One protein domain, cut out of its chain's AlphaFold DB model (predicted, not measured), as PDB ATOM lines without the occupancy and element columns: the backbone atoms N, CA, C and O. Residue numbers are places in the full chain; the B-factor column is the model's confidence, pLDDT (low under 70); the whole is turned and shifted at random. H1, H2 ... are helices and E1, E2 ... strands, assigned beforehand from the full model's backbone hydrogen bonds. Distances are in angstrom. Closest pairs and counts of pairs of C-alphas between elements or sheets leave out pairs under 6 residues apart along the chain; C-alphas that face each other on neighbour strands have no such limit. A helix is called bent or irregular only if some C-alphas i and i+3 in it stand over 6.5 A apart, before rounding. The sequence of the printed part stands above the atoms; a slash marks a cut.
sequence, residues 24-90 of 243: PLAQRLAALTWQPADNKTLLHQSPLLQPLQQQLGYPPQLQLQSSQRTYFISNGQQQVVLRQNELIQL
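Overview. This is residues 24 to 90 of the 243 residues of an uncharacterized protein of Ectothiorhodospiraceae bacterium BW-2 (UniProt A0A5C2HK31). A small antiparallel sheet of three strands, E1 E2 E3, makes one end of the domain, and four short helices are set beside it: H1 and H3 run side by side, H1 near strand E3 and H3 beyond H1, away from the sheet. H2 lies off the sheet near the first residue of H3, while H4 folds back after E3 to graze the sheet, with its residue Glu 86 near Leu 25 of H1. The longest direction runs from the turn between E1 and E2, at Gln 68, to Gly 57 just after H3. The printed part has 67 residues, with three named helices, then three named strands in the sheet order E1 E2 E3, then a fourth named helix, and its class is mixed, helices and strands. The whole is compact, with a radius of gyration of the C-alphas of 11.0 A and spans of 32 by 23 by 21 A.

Arrangement. The sheet holds E1, residues 63 to 67, E2, residues 70 to 74, and E3, residues 79 to 81. It is a meander, each strand the antiparallel neighbour of the one before, with E1 and E3 as edge strands and E2 as the inner one. E1 and E2 form a hairpin with 151 degrees between their directions; N 65 and O 72 are 2.9 A apart and N 63 and O 74 are 3.0 A apart, both within hydrogen-bond range. E2 and E3 form a hairpin at 147 degrees, with N 80 and O 73 within hydrogen-bond range at 2.9 A. H1, residues 25 to 30, is on the sheet but only grazes it, with its residues 25 to 29; its closest C-alphas to E3 are those of Leu 29 and Val 80, 6.5 A apart. H1 touches H3, residues 50 to 56, where the closest C-alphas, those of Ala 26 and Leu 52, are 5.0 A apart. These two helices run the same way at a shallow tilt of 12 degrees. H3 is not on the sheet. H2, residues 42 to 45, is close to H3 but not clearly touching, the closest C-alphas being those of His 44 and Gln 50 at 7.5 A. H2 is not on the sheet and is apart from H1 and H4. H4, residues 84 to 89, only grazes the sheet, with its residues 84 to 87; its closest C-alphas to E2 are those of Tyr 71 and Leu 87, 7.8 A apart. H4 is close to H1 but not clearly touching, at about perpendicular, 84 degrees, with the C-alphas of Leu 25 and Glu 86 closest at 7.5 A. In H1 and H3 every O i to N i+4 pair is within hydrogen-bond range; H2 is too short for such a pair, and H4 has 0 of 2 within range but 2 of 3 of its O i to N i+3 pairs.

Along the chain. E1 spans 13.0 A from C-alpha 63 at (311.235, 217.018, 176.681) to C-alpha 67, E2 spans 12.6 A and E3 6.6 A. H3 spans 10.0 A, H1 8.6 A and H2 5.4 A. H1 begins at C-alpha 25, at (306.398, 230.042, 179.925). H4 spans 9.1 A and ends at C-alpha 89, at (307.680, 225.771, 189.524); it is neither bent nor irregular, but only just: C-alphas 85 and 88 are 6.0 A apart.

Size, cuts and confidence. The two C-alphas farthest apart are those of Gly 57 and Gln 68, at 33.2 A, and the C-alphas of Pro 24 and Leu 90, first and last printed, are 12.7 A apart. The printed part has no cut. The link from H1 to H2, with 11 residues, is long. The link from H3 to E1, with 6 residues, is short, and the other four links are tight. The mean pLDDT of the printed part is 89.0, and no printed residue is under 70.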
ATOM      1  N   PRO A  24     304.887 234.702 179.730       90.56
ATOM      2  CA  PRO A  24     304.838 233.500 180.558       90.56
ATOM      3  C   PRO A  24     305.335 232.264 179.803       90.56
ATOM      4  O   PRO A  24     305.233 232.201 178.576       90.56
ATOM      5  N   LEU A  25     305.856 231.266 180.526       92.06
ATOM      6  CA  LEU A  25     306.398 230.042 179.925       92.06
ATOM      7  C   LEU A  25     305.410 229.379 178.952       92.06
ATOM      8  O   LEU A  25     305.780 229.120 177.810       92.06
ATOM      9  N   ALA A  26     304.151 229.194 179.360       91.56
ATOM     10  CA  ALA A  26     303.122 228.586 178.516       91.56
ATOM     11  C   ALA A  26     302.933 229.320 177.176       91.56
ATOM     12  O   ALA A  26     302.873 228.675 176.138       91.56
ATOM     13  N   GLN A  27     302.935 230.658 177.165       91.19
ATOM     14  CA  GLN A  27     302.811 231.442 175.927       91.19
ATOM     15  C   GLN A  27     304.052 231.333 175.035       91.19
ATOM     16  O   GLN A  27     303.939 231.347 173.810       91.19
ATOM     17  N   ARG A  28     305.246 231.227 175.633       93.62
ATOM     18  CA  ARG A  28     306.485 230.996 174.874       93.62
ATOM     19  C   ARG A  28     306.484 229.610 174.233       93.62
ATOM     20  O   ARG A  28     306.894 229.486 173.085       93.62
ATOM     21  N   LEU A  29     305.993 228.599 174.949       93.75
ATOM     22  CA  LEU A  29     305.853 227.232 174.445       93.75
ATOM     23  C   LEU A  29     304.737 227.101 173.407       93.75
ATOM     24  O   LEU A  29     304.900 226.364 172.444       93.75
ATOM     25  N   ALA A  30     303.637 227.838 173.550       91.69
ATOM     26  CA  ALA A  30     302.521 227.810 172.605       91.69
ATOM     27  C   ALA A  30     302.881 228.345 171.208       91.69
ATOM     28  O   ALA A  30     302.151 228.106 170.253       91.69
ATOM     29  N   ALA A  31     304.007 229.055 171.076       90.38
ATOM     30  CA  ALA A  31     304.553 229.460 169.782       90.38
ATOM     31  C   ALA A  31     305.262 228.311 169.031       90.38
ATOM     32  O   ALA A  31     305.686 228.505 167.892       90.38
ATOM     33  N   LEU A  32     305.433 227.147 169.667       93.06
ATOM     34  CA  LEU A  32     306.020 225.949 169.069       93.06
ATOM     35  C   LEU A  32     304.932 224.989 168.571       93.06
ATOM     36  O   LEU A  32     303.793 225.027 169.035       93.06
ATOM     37  N   THR A  33     305.301 224.093 167.652       92.12
ATOM     38  CA  THR A  33     304.400 223.027 167.174       92.12
ATOM     39  C   THR A  33     304.558 221.777 168.031       92.12
ATOM     40  O   THR A  33     305.669 221.277 168.168       92.12
ATOM     41  N   TRP A  34     303.480 221.240 168.595       93.50
ATOM     42  CA  TRP A  34     303.552 220.084 169.496       93.50
ATOM     43  C   TRP A  34     302.888 218.850 168.897       93.50
ATOM     44  O   TRP A  34     301.932 218.957 168.134       93.50
ATOM     45  N   GLN A  35     303.401 217.680 169.266       92.38
ATOM     46  CA  GLN A  35     302.710 216.407 169.078       92.38
ATOM     47  C   GLN A  35     301.990 216.032 170.377       92.38
ATOM     48  O   GLN A  35     302.462 216.428 171.446       92.38
ATOM     49  N   PRO A  36     300.872 215.294 170.334       91.75
ATOM     50  CA  PRO A  36     300.273 214.722 171.534       91.75
ATOM     51  C   PRO A  36     301.229 213.741 172.221       91.75
ATOM     52  O   PRO A  36     301.952 213.001 171.559       91.75
ATOM     53  N   ALA A  37     301.242 213.744 173.550       89.06
ATOM     54  CA  ALA A  37     301.954 212.751 174.340       89.06
ATOM     55  C   ALA A  37     301.075 211.514 174.553       89.06
ATOM     56  O   ALA A  37     299.924 211.639 174.975       89.06
ATOM     57  N   ASP A  38     301.650 210.329 174.356       81.06
ATOM     58  CA  ASP A  38     300.959 209.060 174.620       81.06
ATOM     59  C   ASP A  38     300.804 208.784 176.125       81.06
ATOM     60  O   ASP A  38     299.843 208.147 176.549       81.06
ATOM     61  N   ASN A  39     301.722 209.306 176.950       75.69
ATOM     62  CA  ASN A  39     301.784 209.043 178.387       75.69
ATOM     63  C   ASN A  39     301.893 210.330 179.215       75.69
ATOM     64  O   ASN A  39     302.591 211.279 178.852       75.69
ATOM     65  N   LYS A  40     301.255 210.335 180.392       72.19
ATOM     66  CA  LYS A  40     301.385 211.422 181.371       72.19
ATOM     67  C   LYS A  40     302.681 211.266 182.170       72.19
ATOM     68  O   LYS A  40     302.796 210.387 183.015       72.19
ATOM     69  N   THR A  41     303.632 212.152 181.924       80.62
ATOM     70  CA  THR A  41     304.862 212.334 182.711       80.62
ATOM     71  C   THR A  41     304.638 213.280 183.897       80.62
ATOM     72  O   THR A  41     303.631 213.991 183.959       80.62
ATOM     73  N   LEU A  42     305.601 213.353 184.823       84.56
ATOM     74  CA  LEU A  42     305.590 214.338 185.919       84.56
ATOM     75  C   LEU A  42     305.476 215.786 185.410       84.56
ATOM     76  O   LEU A  42     304.790 216.602 186.018       84.56
ATOM     77  N   LEU A  43     306.066 216.101 184.250       86.25
ATOM     78  CA  LEU A  43     305.957 217.432 183.638       86.25
ATOM     79  C   LEU A  43     304.508 217.801 183.298       86.25
ATOM     80  O   LEU A  43     304.135 218.968 183.379       86.25
ATOM     81  N   HIS A  44     303.658 216.827 182.967       84.50
ATOM     82  CA  HIS A  44     302.250 217.093 182.673       84.50
ATOM     83  C   HIS A  44     301.434 217.521 183.890       84.50
ATOM     84  O   HIS A  44     300.378 218.131 183.721       84.50
ATOM     85  N   GLN A  45     301.922 217.230 185.095       84.25
ATOM     86  CA  GLN A  45     301.306 217.656 186.348       84.25
ATOM     87  C   GLN A  45     301.699 219.094 186.718       84.25
ATOM     88  O   GLN A  45     301.119 219.677 187.630       84.25
ATOM     89  N   SER A  46     302.646 219.691 185.987       88.06
ATOM     90  CA  SER A  46     303.131 221.042 186.233       88.06
ATOM     91  C   SER A  46     302.035 222.106 186.083       88.06
ATOM     92  O   SER A  46     301.494 222.270 184.981       88.06
ATOM     93  N   PRO A  47     301.778 222.931 187.115       86.38
ATOM     94  CA  PRO A  47     300.878 224.075 187.007       86.38
ATOM     95  C   PRO A  47     301.329 225.075 185.936       86.38
ATOM     96  O   PRO A  47     300.496 225.684 185.270       86.38
ATOM     97  N   LEU A  48     302.642 225.206 185.705       87.00
ATOM     98  CA  LEU A  48     303.179 226.080 184.657       87.00
ATOM     99  C   LEU A  48     302.825 225.627 183.238       87.00
ATOM    100  O   LEU A  48     302.854 226.440 182.311       87.00
ATOM    101  N   LEU A  49     302.515 224.343 183.063       88.25
ATOM    102  CA  LEU A  49     302.219 223.737 181.770       88.25
ATOM    103  C   LEU A  49     300.719 223.486 181.573       88.25
ATOM    104  O   LEU A  49     300.297 223.247 180.444       88.25
ATOM    105  N   GLN A  50     299.894 223.616 182.617       88.50
ATOM    106  CA  GLN A  50     298.436 223.522 182.493       88.50
ATOM    107  C   GLN A  50     297.848 224.521 181.479       88.50
ATOM    108  O   GLN A  50     297.061 224.081 180.637       88.50
ATOM    109  N   PRO A  51     298.244 225.813 181.450       91.50
ATOM    110  CA  PRO A  51     297.719 226.742 180.450       91.50
ATOM    111  C   PRO A  51     298.082 226.339 179.017       91.50
ATOM    112  O   PRO A  51     297.296 226.551 178.099       91.50
ATOM    113  N   LEU A  52     299.252 225.718 178.816       92.25
ATOM    114  CA  LEU A  52     299.653 225.199 177.508       92.25
ATOM    115  C   LEU A  52     298.740 224.044 177.079       92.25
ATOM    116  O   LEU A  52     298.256 224.042 175.953       92.25
ATOM    117  N   GLN A  53     298.460 223.095 177.977       91.12
ATOM    118  CA  GLN A  53     297.550 221.977 177.691       91.12
ATOM    119  C   GLN A  53     296.133 222.465 177.368       91.12
ATOM    120  O   GLN A  53     295.514 221.980 176.426       91.12
ATOM    121  N   GLN A  54     295.638 223.460 178.110       91.62
ATOM    122  CA  GLN A  54     294.336 224.084 177.856       91.62
ATOM    123  C   GLN A  54     294.284 224.755 176.480       91.62
ATOM    124  O   GLN A  54     293.294 224.615 175.770       91.62
ATOM    125  N   GLN A  55     295.353 225.455 176.093       92.69
ATOM    126  CA  GLN A  55     295.434 226.122 174.797       92.69
ATOM    127  C   GLN A  55     295.536 225.131 173.628       92.69
ATOM    128  O   GLN A  55     294.963 225.381 172.571       92.69
ATOM    129  N   LEU A  56     296.268 224.026 173.797       92.19
ATOM    130  CA  LEU A  56     296.442 223.012 172.753       92.19
ATOM    131  C   LEU A  56     295.252 222.047 172.647       92.19
ATOM    132  O   LEU A  56     295.039 221.458 171.592       92.19
ATOM    133  N   GLY A  57     294.484 221.868 173.726       92.00
ATOM    134  CA  GLY A  57     293.398 220.888 173.808       92.00
ATOM    135  C   GLY A  57     293.868 219.444 174.029       92.00
ATOM    136  O   GLY A  57     293.047 218.530 174.055       92.00
ATOM    137  N   TYR A  58     295.173 219.222 174.200       91.12
ATOM    138  CA  TYR A  58     295.787 217.920 174.466       91.12
ATOM    139  C   TYR A  58     297.097 218.087 175.263       91.12
ATOM    140  O   TYR A  58     297.689 219.171 175.260       91.12
ATOM    141  N   PRO A  59     297.580 217.037 175.956       90.94
ATOM    142  CA  PRO A  59     298.898 217.052 176.589       90.94
ATOM    143  C   PRO A  59     300.011 216.983 175.524       90.94
ATOM    144  O   PRO A  59     300.075 215.993 174.801       90.94
ATOM    145  N   PRO A  60     300.896 217.992 175.399       92.56
ATOM    146  CA  PRO A  60     301.956 217.982 174.389       92.56
ATOM    147  C   PRO A  60     303.140 217.091 174.784       92.56
ATOM    148  O   PRO A  60     303.498 217.021 175.949       92.56
ATOM    149  N   GLN A  61     303.829 216.480 173.829       92.12
ATOM    150  CA  GLN A  61     305.067 215.748 174.079       92.12
ATOM    151  C   GLN A  61     306.192 216.718 174.474       92.12
ATOM    152  O   GLN A  61     306.788 217.380 173.624       92.12
ATOM    153  N   LEU A  62     306.474 216.805 175.775       90.94
ATOM    154  CA  LEU A  62     307.489 217.692 176.344       90.94
ATOM    155  C   LEU A  62     308.778 216.930 176.649       90.94
ATOM    156  O   LEU A  62     308.744 215.882 177.291       90.94
ATOM    157  N   GLN A  63     309.919 217.506 176.275       91.19
ATOM    158  CA  GLN A  63     311.235 217.018 176.681       91.19
ATOM    159  C   GLN A  63     311.957 218.092 177.490       91.19
ATOM    160  O   GLN A  63     312.135 219.211 177.010       91.19
ATOM    161  N   LEU A  64     312.380 217.755 178.710       91.81
ATOM    162  CA  LEU A  64     313.286 218.599 179.485       91.81
ATOM    163  C   LEU A  64     314.724 218.228 179.128       91.81
ATOM    164  O   LEU A  64     315.124 217.076 179.263       91.81
ATOM    165  N   GLN A  65     315.502 219.212 178.693       91.25
ATOM    166  CA  GLN A  65     316.902 219.042 178.320       91.25
ATOM    167  C   GLN A  65     317.770 220.038 179.082       91.25
ATOM    168  O   GLN A  65     317.319 221.130 179.440       91.25
ATOM    169  N   SER A  66     319.028 219.672 179.311       88.56
ATOM    170  CA  SER A  66     320.016 220.537 179.943       88.56
ATOM    171  C   SER A  66     321.260 220.676 179.065       88.56
ATOM    172  O   SER A  66     321.713 219.729 178.424       88.56
ATOM    173  N   SER A  67     321.812 221.887 178.997       86.62
ATOM    174  CA  SER A  67     323.107 222.154 178.365       86.62
ATOM    175  C   SER A  67     323.756 223.369 179.013       86.62
ATOM    176  O   SER A  67     323.104 224.395 179.198       86.62
ATOM    177  N   GLN A  68     325.032 223.252 179.393       83.62
ATOM    178  CA  GLN A  68     325.810 224.341 180.003       83.62
ATOM    179  C   GLN A  68     325.062 225.058 181.151       83.62
ATOM    180  O   GLN A  68     325.030 226.285 181.213       83.62
ATOM    181  N   ARG A  69     324.444 224.287 182.065       82.88
ATOM    182  CA  ARG A  69     323.642 224.780 183.213       82.88
ATOM    183  C   ARG A  69     322.349 225.521 182.847       82.88
ATOM    184  O   ARG A  69     321.703 226.097 183.715       82.88
ATOM    185  N   THR A  70     321.965 225.501 181.577       87.06
ATOM    186  CA  THR A  70     320.691 226.035 181.097       87.06
ATOM    187  C   THR A  70     319.728 224.885 180.860       87.06
ATOM    188  O   THR A  70     320.118 223.854 180.313       87.06
ATOM    189  N   TYR A  71     318.472 225.073 181.260       91.44
ATOM    190  CA  TYR A  71     317.406 224.111 181.024       91.44
ATOM    191  C   TYR A  71     316.475 224.592 179.920       91.44
ATOM    192  O   TYR A  71     316.194 225.787 179.794       91.44
ATOM    193  N   PHE A  72     315.983 223.646 179.132       93.44
ATOM    194  CA  PHE A  72     315.124 223.897 177.988       93.44
ATOM    195  C   PHE A  72     313.963 222.917 178.003       93.44
ATOM    196  O   PHE A  72     314.150 221.742 178.314       93.44
ATOM    197  N   ILE A  73     312.783 223.389 177.617       93.69
ATOM    198  CA  ILE A  73     311.701 222.507 177.184       93.69
ATOM    199  C   ILE A  73     311.713 222.494 175.659       93.69
ATOM    200  O   ILE A  73     311.688 223.563 175.041       93.69
ATOM    201  N   SER A  74     311.758 221.307 175.061       92.19
ATOM    202  CA  SER A  74     311.785 221.129 173.610       92.19
ATOM    203  C   SER A  74     310.734 220.130 173.122       92.19
ATOM    204  O   SER A  74     310.230 219.303 173.883       92.19
ATOM    205  N   ASN A  75     310.417 220.238 171.832       90.12
ATOM    206  CA  ASN A  75     309.667 219.251 171.046       90.12
ATOM    207  C   ASN A  75     310.607 218.428 170.129       90.12
ATOM    208  O   ASN A  75     310.158 217.848 169.142       90.12
ATOM    209  N   GLY A  76     311.923 218.467 170.377       86.19
ATOM    210  CA  GLY A  76     312.968 217.881 169.529       86.19
ATOM    211  C   GLY A  76     313.492 218.773 168.390       86.19
ATOM    212  O   GLY A  76     314.647 218.623 168.001       86.19
ATOM    213  N   GLN A  77     312.706 219.726 167.877       88.25
ATOM    214  CA  GLN A  77     313.114 220.636 166.785       88.25
ATOM    215  C   GLN A  77     313.297 222.086 167.245       88.25
ATOM    216  O   GLN A  77     314.147 222.822 166.747       88.25
ATOM    217  N   GLN A  78     312.470 222.506 168.192       92.62
ATOM    218  CA  GLN A  78     312.391 223.846 168.738       92.62
ATOM    219  C   GLN A  78     312.461 223.761 170.258       92.62
ATOM    220  O   GLN A  78     312.003 222.793 170.866       92.62
ATOM    221  N   GLN A  79     313.021 224.796 170.878       93.88
ATOM    222  CA  GLN A  79     313.258 224.816 172.315       93.88
ATOM    223  C   GLN A  79     312.973 226.183 172.926       93.88
ATOM    224  O   GLN A  79     313.232 227.227 172.322       93.88
ATOM    225  N   VAL A  80     312.486 226.170 174.163       93.56
ATOM    226  CA  VAL A  80     312.310 227.358 174.994       93.56
ATOM    227  C   VAL A  80     313.193 227.227 176.224       93.56
ATOM    228  O   VAL A  80     313.076 226.274 176.989       93.56
ATOM    229  N   VAL A  81     314.051 228.226 176.430       92.19
ATOM    230  CA  VAL A  81     314.871 228.358 177.641       92.19
ATOM    231  C   VAL A  81     313.974 228.580 178.856       92.19
ATOM    232  O   VAL A  81     313.155 229.510 178.866       92.19
ATOM    233  N   LEU A  82     314.182 227.780 179.895       91.75
ATOM    234  CA  LEU A  82     313.580 227.959 181.207       91.75
ATOM    235  C   LEU A  82     314.351 229.002 182.007       91.75
ATOM    236  O   LEU A  82     315.581 228.992 182.075       91.75
ATOM    237  N   ARG A  83     313.611 229.911 182.635       88.38
ATOM    238  CA  ARG A  83     314.154 230.821 183.640       88.38
ATOM    239  C   ARG A  83     314.284 230.077 184.966       88.38
ATOM    240  O   ARG A  83     313.564 229.119 185.235       88.38
ATOM    241  N   GLN A  84     315.168 230.564 185.824       81.56
ATOM    242  CA  GLN A  84     315.459 229.938 187.113       81.56
ATOM    243  C   GLN A  84     314.203 229.752 187.985       81.56
ATOM    244  O   GLN A  84     313.944 228.670 188.501       81.56
ATOM    245  N   ASN A  85     313.370 230.790 188.084       82.69
ATOM    246  CA  ASN A  85     312.117 230.745 188.837       82.69
ATOM    247  C   ASN A  85     311.064 229.811 188.221       82.69
ATOM    248  O   ASN A  85     310.181 229.345 188.934       82.69
ATOM    249  N   GLU A  86     311.142 229.549 186.917       89.88
ATOM    250  CA  GLU A  86     310.240 228.622 186.232       89.88
ATOM    251  C   GLU A  86     310.641 227.174 186.501       89.88
ATOM    252  O   GLU A  86     309.767 226.329 186.632       89.88
ATOM    253  N   LEU A  87     311.940 226.893 186.646       88.81
ATOM    254  CA  LEU A  87     312.456 225.541 186.852       88.81
ATOM    255  C   LEU A  87     311.860 224.860 188.089       88.81
ATOM    256  O   LEU A  87     311.373 223.739 187.997       88.81
ATOM    257  N   ILE A  88     311.864 225.544 189.235       80.50
ATOM    258  CA  ILE A  88     311.310 225.007 190.487       80.50
ATOM    259  C   ILE A  88     309.792 224.825 190.370       80.50
ATOM    260  O   ILE A  88     309.234 223.826 190.808       80.50
ATOM    261  N   GLN A  89     309.126 225.782 189.724       83.75
ATOM    262  CA  GLN A  89     307.680 225.771 189.524       83.75
ATOM    263  C   GLN A  89     307.218 224.715 188.507       83.75
ATOM    264  O   GLN A  89     306.015 224.475 188.387       83.75
ATOM    265  N   LEU A  90     308.139 224.061 187.786       88.12
ATOM    266  CA  LEU A  90     307.775 222.930 186.940       88.12
ATOM    267  C   LEU A  90     307.240 221.758 187.757       88.12
ATOM    268  O   LEU A  90     306.408 221.016 187.245       88.12
TER     269      LEU A  90